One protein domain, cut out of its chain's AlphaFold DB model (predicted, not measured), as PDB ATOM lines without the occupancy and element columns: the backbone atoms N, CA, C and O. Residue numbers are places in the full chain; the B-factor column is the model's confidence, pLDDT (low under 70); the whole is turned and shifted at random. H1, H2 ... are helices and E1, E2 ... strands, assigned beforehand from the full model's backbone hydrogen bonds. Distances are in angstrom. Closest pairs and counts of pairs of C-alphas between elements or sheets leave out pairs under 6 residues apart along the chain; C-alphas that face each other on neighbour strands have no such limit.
ATOM      1  N   VAL A   8     -13.756 -89.177 124.812       97.19
ATOM      2  CA  VAL A   8     -13.050 -90.437 125.103       97.19
ATOM      3  C   VAL A   8     -11.850 -90.195 126.017       97.19
ATOM      4  O   VAL A   8     -11.602 -90.984 126.922       97.19
ATOM      5  N   MET A   9     -11.109 -89.106 125.793       96.62
ATOM      6  CA  MET A   9      -9.895 -88.772 126.540       96.62
ATOM      7  C   MET A   9      -9.708 -87.255 126.606       96.62
ATOM      8  O   MET A   9     -10.074 -86.545 125.667       96.62
ATOM      9  N   PHE A  10      -9.132 -86.769 127.701       95.44
ATOM     10  CA  PHE A  10      -8.742 -85.374 127.887       95.44
ATOM     11  C   PHE A  10      -7.462 -85.293 128.737       95.44
ATOM     12  O   PHE A  10      -7.083 -86.275 129.375       95.44
ATOM     13  N   ASP A  11      -6.773 -84.155 128.680       93.25
ATOM     14  CA  ASP A  11      -5.564 -83.870 129.454       93.25
ATOM     15  C   ASP A  11      -5.897 -83.723 130.950       93.25
ATOM     16  O   ASP A  11      -7.034 -83.431 131.318       93.25
ATOM     17  N   ALA A  12      -4.886 -83.857 131.811       91.25
ATOM     18  CA  ALA A  12      -5.009 -83.587 133.242       91.25
ATOM     19  C   ALA A  12      -5.606 -82.190 133.510       91.25
ATOM     20  O   ALA A  12      -5.182 -81.188 132.923       91.25
ATOM     21  N   LEU A  13      -6.585 -82.118 134.412       92.50
ATOM     22  CA  LEU A  13      -7.351 -80.918 134.708       92.50
ATOM     23  C   LEU A  13      -7.301 -80.582 136.201       92.50
ATOM     24  O   LEU A  13      -7.738 -81.344 137.055       92.50
ATOM     25  N   CYS A  14      -6.844 -79.375 136.529       90.06
ATOM     26  CA  CYS A  14      -6.808 -78.886 137.904       90.06
ATOM     27  C   CYS A  14      -7.102 -77.382 137.960       90.06
ATOM     28  O   CYS A  14      -6.981 -76.666 136.968       90.06
ATOM     29  N   ALA A  15      -7.479 -76.881 139.137       88.25
ATOM     30  CA  ALA A  15      -7.572 -75.441 139.384       88.25
ATOM     31  C   ALA A  15      -6.187 -74.760 139.462       88.25
ATOM     32  O   ALA A  15      -6.100 -73.535 139.380       88.25
ATOM     33  N   LYS A  16      -5.106 -75.539 139.623       88.00
ATOM     34  CA  LYS A  16      -3.719 -75.057 139.655       88.00
ATOM     35  C   LYS A  16      -3.197 -74.887 138.227       88.00
ATOM     36  O   LYS A  16      -3.246 -75.815 137.425       88.00
ATOM     37  N   THR A  17      -2.655 -73.711 137.912       87.38
ATOM     38  CA  THR A  17      -2.167 -73.397 136.557       87.38
ATOM     39  C   THR A  17      -0.978 -74.250 136.111       87.38
ATOM     40  O   THR A  17      -0.779 -74.424 134.915       87.38
ATOM     41  N   GLU A  18      -0.202 -74.775 137.062       87.50
ATOM     42  CA  GLU A  18       1.003 -75.590 136.839       87.50
ATOM     43  C   GLU A  18       0.730 -76.984 136.257       87.50
ATOM     44  O   GLU A  18       1.621 -77.568 135.652       87.50
ATOM     45  N   VAL A  19      -0.502 -77.487 136.387       87.94
ATOM     46  CA  VAL A  19      -0.906 -78.800 135.856       87.94
ATOM     47  C   VAL A  19      -1.169 -78.745 134.348       87.94
ATOM     48  O   VAL A  19      -1.119 -79.762 133.659       87.94
ATOM     49  N   PHE A  20      -1.454 -77.562 133.799       90.25
ATOM     50  CA  PHE A  20      -1.772 -77.435 132.384       90.25
ATOM     51  C   PHE A  20      -0.524 -77.508 131.508       90.25
ATOM     52  O   PHE A  20       0.443 -76.779 131.715       90.25
ATOM     53  N   ASN A  21      -0.629 -78.269 130.418       86.69
ATOM     54  CA  ASN A  21       0.404 -78.341 129.382       86.69
ATOM     55  C   ASN A  21       0.723 -76.969 128.744       86.69
ATOM     56  O   ASN A  21       1.828 -76.763 128.244       86.69
ATOM     57  N   HIS A  22      -0.235 -76.029 128.723       85.75
ATOM     58  CA  HIS A  22      -0.045 -74.674 128.193       85.75
ATOM     59  C   HIS A  22      -0.968 -73.640 128.870       85.75
ATOM     60  O   HIS A  22      -2.187 -73.814 128.938       85.75
ATOM     61  N   VAL A  23      -0.408 -72.512 129.325       83.50
ATOM     62  CA  VAL A  23      -1.153 -71.379 129.918       83.50
ATOM     63  C   VAL A  23      -1.795 -70.494 128.828       83.50
ATOM     64  O   VAL A  23      -1.197 -70.329 127.770       83.50
ATOM     65  N   PRO A  24      -2.998 -69.901 129.008       73.88
ATOM     66  CA  PRO A  24      -3.777 -69.714 130.239       73.88
ATOM     67  C   PRO A  24      -4.688 -70.896 130.638       73.88
ATOM     68  O   PRO A  24      -5.660 -70.690 131.359       73.88
ATOM     69  N   GLY A  25      -4.376 -72.122 130.201       89.44
ATOM     70  CA  GLY A  25      -5.025 -73.355 130.648       89.44
ATOM     71  C   GLY A  25      -6.168 -73.823 129.748       89.44
ATOM     72  O   GLY A  25      -6.734 -73.070 128.950       89.44
ATOM     73  N   GLY A  26      -6.505 -75.101 129.874       92.81
ATOM     74  CA  GLY A  26      -7.454 -75.816 129.026       92.81
ATOM     75  C   GLY A  26      -6.977 -77.232 128.744       92.81
ATOM     76  O   GLY A  26      -5.909 -77.631 129.194       92.81
ATOM     77  N   SER A  27      -7.771 -77.984 127.997       94.75
ATOM     78  CA  SER A  27      -7.454 -79.367 127.658       94.75
ATOM     79  C   SER A  27      -7.763 -79.634 126.200       94.75
ATOM     80  O   SER A  27      -8.785 -79.185 125.672       94.75
ATOM     81  N   ASN A  28      -6.908 -80.427 125.566       95.50
ATOM     82  CA  ASN A  28      -7.276 -81.118 124.343       95.50
ATOM     83  C   ASN A  28      -8.251 -82.235 124.704       95.50
ATOM     84  O   ASN A  28      -8.036 -82.952 125.678       95.50
ATOM     85  N   VAL A  29      -9.347 -82.354 123.961       96.88
ATOM     86  CA  VAL A  29     -10.366 -83.380 124.192       96.88
ATOM     87  C   VAL A  29     -10.542 -84.185 122.920       96.88
ATOM     88  O   VAL A  29     -10.889 -83.620 121.884       96.88
ATOM     89  N   LEU A  30     -10.296 -85.490 123.014       97.50
ATOM     90  CA  LEU A  30     -10.530 -86.476 121.962       97.50
ATOM     91  C   LEU A  30     -11.966 -86.995 122.054       97.50
ATOM     92  O   LEU A  30     -12.415 -87.391 123.131       97.50
ATOM     93  N   PHE A  31     -12.655 -87.057 120.919       97.75
ATOM     94  CA  PHE A  31     -14.031 -87.542 120.811       97.75
ATOM     95  C   PHE A  31     -14.128 -88.861 120.034       97.75
ATOM     96  O   PHE A  31     -13.180 -89.294 119.381       97.75
ATOM     97  N   LEU A  32     -15.291 -89.515 120.111       97.38
ATOM     98  CA  LEU A  32     -15.525 -90.870 119.588       97.38
ATOM     99  C   LEU A  32     -15.311 -91.024 118.070       97.38
ATOM    100  O   LEU A  32     -14.942 -92.093 117.599       97.38
ATOM    101  N   ASP A  33     -15.541 -89.967 117.302       96.62
ATOM    102  CA  ASP A  33     -15.295 -89.890 115.853       96.62
ATOM    103  C   ASP A  33     -13.843 -89.482 115.512       96.62
ATOM    104  O   ASP A  33     -13.521 -89.240 114.351       96.62
ATOM    105  N   GLY A  34     -12.959 -89.422 116.513       96.81
ATOM    106  CA  GLY A  34     -11.517 -89.231 116.361       96.81
ATOM    107  C   GLY A  34     -11.065 -87.779 116.242       96.81
ATOM    108  O   GLY A  34      -9.867 -87.524 116.126       96.81
ATOM    109  N   HIS A  35     -11.984 -86.814 116.272       96.81
ATOM    110  CA  HIS A  35     -11.597 -85.411 116.244       96.81
ATOM    111  C   HIS A  35     -11.117 -84.941 117.623       96.81
ATOM    112  O   HIS A  35     -11.489 -85.493 118.662       96.81
ATOM    113  N   VAL A  36     -10.313 -83.880 117.617       96.50
ATOM    114  CA  VAL A  36      -9.821 -83.230 118.832       96.50
ATOM    115  C   VAL A  36     -10.237 -81.766 118.825       96.50
ATOM    116  O   VAL A  36     -10.119 -81.087 117.805       96.50
ATOM    117  N   VAL A  37     -10.707 -81.272 119.969       95.62
ATOM    118  CA  VAL A  37     -10.955 -79.843 120.198       95.62
ATOM    119  C   VAL A  37     -10.193 -79.395 121.431       95.62
ATOM    120  O   VAL A  37     -10.254 -80.047 122.473       95.62
ATOM    121  N   PHE A  38      -9.522 -78.249 121.337       95.56
ATOM    122  CA  PHE A  38      -9.017 -77.563 122.518       95.56
ATOM    123  C   PHE A  38     -10.152 -76.792 123.199       95.56
ATOM    124  O   PHE A  38     -10.767 -75.909 122.595       95.56
ATOM    125  N   ILE A  39     -10.416 -77.107 124.465       95.75
ATOM    126  CA  ILE A  39     -11.406 -76.415 125.289       95.75
ATOM    127  C   ILE A  39     -10.661 -75.640 126.374       95.75
ATOM    128  O   ILE A  39      -9.988 -76.222 127.224       95.75
ATOM    129  N   LYS A  40     -10.792 -74.311 126.353       94.69
ATOM    130  CA  LYS A  40     -10.214 -73.434 127.374       94.69
ATOM    131  C   LYS A  40     -10.894 -73.673 128.724       94.69
ATOM    132  O   LYS A  40     -12.121 -73.746 128.785       94.69
ATOM    133  N   TYR A  41     -10.108 -73.759 129.793       93.56
ATOM    134  CA  TYR A  41     -10.629 -73.885 131.152       93.56
ATOM    135  C   TYR A  41     -10.951 -72.501 131.759       93.56
ATOM    136  O   TYR A  41     -10.147 -71.577 131.601       93.56
ATOM    137  N   PRO A  42     -12.082 -72.340 132.475       94.38
ATOM    138  CA  PRO A  42     -13.217 -73.262 132.551       94.38
ATOM    139  C   PRO A  42     -14.090 -73.197 131.286       94.38
ATOM    140  O   PRO A  42     -14.303 -72.126 130.719       94.38
ATOM    141  N   GLY A  43     -14.630 -74.341 130.868       94.62
ATOM    142  CA  GLY A  43     -15.431 -74.472 129.655       94.62
ATOM    143  C   GLY A  43     -16.533 -75.527 129.768       94.62
ATOM    144  O   GLY A  43     -17.086 -75.766 130.842       94.62
ATOM    145  N   ARG A  44     -16.882 -76.137 128.629       95.50
ATOM    146  CA  ARG A  44     -17.878 -77.219 128.534       95.50
ATOM    147  C   ARG A  44     -17.288 -78.567 128.959       95.50
ATOM    148  O   ARG A  44     -16.070 -78.722 128.983       95.50
ATOM    149  N   ALA A  45     -18.151 -79.543 129.246       95.25
ATOM    150  CA  ALA A  45     -17.730 -80.903 129.589       95.25
ATOM    151  C   ALA A  45     -16.778 -81.502 128.527       95.25
ATOM    152  O   ALA A  45     -17.021 -81.301 127.334       95.25
ATOM    153  N   PRO A  46     -15.711 -82.219 128.941       95.38
ATOM    154  CA  PRO A  46     -15.329 -82.540 130.328       95.38
ATOM    155  C   PRO A  46     -14.563 -81.420 131.073       95.38
ATOM    156  O   PRO A  46     -14.365 -81.514 132.278       95.38
ATOM    157  N   VAL A  47     -14.195 -80.320 130.408       95.94
ATOM    158  CA  VAL A  47     -13.298 -79.259 130.919       95.94
ATOM    159  C   VAL A  47     -14.037 -78.219 131.774       95.94
ATOM    160  O   VAL A  47     -14.002 -77.014 131.524       95.94
ATOM    161  N   THR A  48     -14.750 -78.683 132.796       95.81
ATOM    162  CA  THR A  48     -15.527 -77.825 133.708       95.81
ATOM    163  C   THR A  48     -14.801 -77.616 135.034       95.81
ATOM    164  O   THR A  48     -13.981 -78.435 135.449       95.81
ATOM    165  N   ALA A  49     -15.153 -76.553 135.763       94.31
ATOM    166  CA  ALA A  49     -14.660 -76.343 137.126       94.31
ATOM    167  C   ALA A  49     -15.011 -77.507 138.075       94.31
ATOM    168  O   ALA A  49     -14.217 -77.837 138.946       94.31
ATOM    169  N   ALA A  50     -16.161 -78.161 137.867       94.06
ATOM    170  CA  ALA A  50     -16.609 -79.288 138.685       94.06
ATOM    171  C   ALA A  50     -15.747 -80.550 138.513       94.06
ATOM    172  O   ALA A  50     -15.622 -81.318 139.460       94.06
ATOM    173  N   ILE A  51     -15.149 -80.759 137.334       93.88
ATOM    174  CA  ILE A  51     -14.243 -81.893 137.080       93.88
ATOM    175  C   ILE A  51     -12.816 -81.590 137.548       93.88
ATOM    176  O   ILE A  51     -12.124 -82.489 138.011       93.88
ATOM    177  N   ALA A  52     -12.395 -80.323 137.524       92.75
ATOM    178  CA  ALA A  52     -11.043 -79.930 137.922       92.75
ATOM    179  C   ALA A  52     -10.704 -80.233 139.394       92.75
ATOM    180  O   ALA A  52      -9.541 -80.436 139.727       92.75
ATOM    181  N   THR A  53     -11.692 -80.240 140.293       91.69
ATOM    182  CA  THR A  53     -11.468 -80.556 141.713       91.69
ATOM    183  C   THR A  53     -11.173 -82.043 141.960       91.69
ATOM    184  O   THR A  53     -10.134 -82.325 142.554       91.69
ATOM    185  N   PRO A  54     -12.031 -83.000 141.546       90.50
ATOM    186  CA  PRO A  54     -11.744 -84.420 141.743       90.50
ATOM    187  C   PRO A  54     -10.528 -84.897 140.942       90.50
ATOM    188  O   PRO A  54      -9.763 -85.702 141.465       90.50
ATOM    189  N   ASP A  55     -10.320 -84.388 139.724       86.31
ATOM    190  CA  ASP A  55      -9.160 -84.763 138.906       86.31
ATOM    191  C   ASP A  55      -7.853 -84.216 139.504       86.31
ATOM    192  O   ASP A  55      -6.903 -84.963 139.716       86.31
ATOM    193  N   GLY A  56      -7.847 -82.955 139.953       88.00
ATOM    194  CA  GLY A  56      -6.732 -82.385 140.713       88.00
ATOM    195  C   GLY A  56      -6.392 -83.165 141.989       88.00
ATOM    196  O   GLY A  56      -5.222 -83.394 142.274       88.00
ATOM    197  N   ALA A  57      -7.399 -83.618 142.744       88.69
ATOM    198  CA  ALA A  57      -7.177 -84.434 143.940       88.69
ATOM    199  C   ALA A  57      -6.599 -85.820 143.610       88.69
ATOM    200  O   ALA A  57      -5.791 -86.349 144.373       88.69
ATOM    201  N   PHE A  58      -7.006 -86.407 142.483       87.06
ATOM    202  CA  PHE A  58      -6.445 -87.661 141.997       87.06
ATOM    203  C   PHE A  58      -4.982 -87.497 141.568       87.06
ATOM    204  O   PHE A  58      -4.151 -88.322 141.938       87.06
ATOM    205  N   LEU A  59      -4.653 -86.407 140.868       86.12
ATOM    206  CA  LEU A  59      -3.277 -86.078 140.488       86.12
ATOM    207  C   LEU A  59      -2.381 -85.913 141.720       86.12
ATOM    208  O   LEU A  59      -1.358 -86.586 141.816       86.12
ATOM    209  N   ASP A  60      -2.812 -85.110 142.698       87.75
ATOM    210  CA  ASP A  60      -2.079 -84.912 143.953       87.75
ATOM    211  C   ASP A  60      -1.879 -86.253 144.700       87.75
ATOM    212  O   ASP A  60      -0.825 -86.494 145.285       87.75
ATOM    213  N   PHE A  61      -2.867 -87.158 144.683       87.75
ATOM    214  CA  PHE A  61      -2.715 -88.502 145.254       87.75
ATOM    215  C   PHE A  61      -1.654 -89.325 144.513       87.75
ATOM    216  O   PHE A  61      -0.795 -89.923 145.157       87.75
ATOM    217  N   CYS A  62      -1.693 -89.343 143.180       78.50
ATOM    218  CA  CYS A  62      -0.756 -90.103 142.359       78.50
ATOM    219  C   CYS A  62       0.695 -89.619 142.482       78.50
ATOM    220  O   CYS A  62       1.599 -90.439 142.380       78.50
ATOM    221  N   GLU A  63       0.926 -88.327 142.724       82.69
ATOM    222  CA  GLU A  63       2.275 -87.782 142.942       82.69
ATOM    223  C   GLU A  63       2.891 -88.178 144.293       82.69
ATOM    224  O   GLU A  63       4.103 -88.082 144.470       82.69
ATOM    225  N   ASN A  64       2.070 -88.627 145.248       84.00
ATOM    226  CA  ASN A  64       2.502 -89.036 146.586       84.00
ATOM    227  C   ASN A  64       2.564 -90.568 146.776       84.00
ATOM    228  O   ASN A  64       2.717 -91.028 147.912       84.00
TER     229      ASN A  64
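Overview. This is residues 8 to 64 of the 65 residues of an uncharacterized protein of Candidatus Hydrogenedentes bacterium (UniProt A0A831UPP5). A small three-stranded sheet stands at one end and the single helix H1 at the other, with the long loop of residues 11 to 25 reaching from the sheet toward H1 and back. The 57 printed residues hold E1, E2, E3, then H1, a mixed class; the sheet, order E1 - E2 - E3, is antiparallel. The whole is compact, radius of gyration of the C-alphas 11.1 A, yet elongated, spanning 35 by 21 by 19 A.

Arrangement. Start at inner strand E2, residues 26 to 31. Its hairpin with E1, residues 8 to 10, has N 30 and O 9 at 2.9 A, within hydrogen-bond range; its hairpin with E3, residues 36 to 40, has N 29 and O 37 at 2.9 A. The three form a meander, each strand the antiparallel neighbour of the one before. H1, residues 49 to 63, is not on the sheet and is apart from E1 and E2; 9 of its 11 O i to N i+4 pairs are within range.

Along the chain. Find C-alpha 8 at (-13.050, -90.437, 125.103), where E1 begins its 7.2 A. E2 covers 15.8 A and E3 13.0 A. H1 runs 21.2 A to C-alpha 63 at (2.275, -87.782, 142.942).

Size, cuts and confidence. The C-alphas farthest apart, Asp 33 and Asn 64, are 35.5 A apart. The printed part has no cut; E1 to E2 is a long link. No printed residue is under 70 in pLDDT.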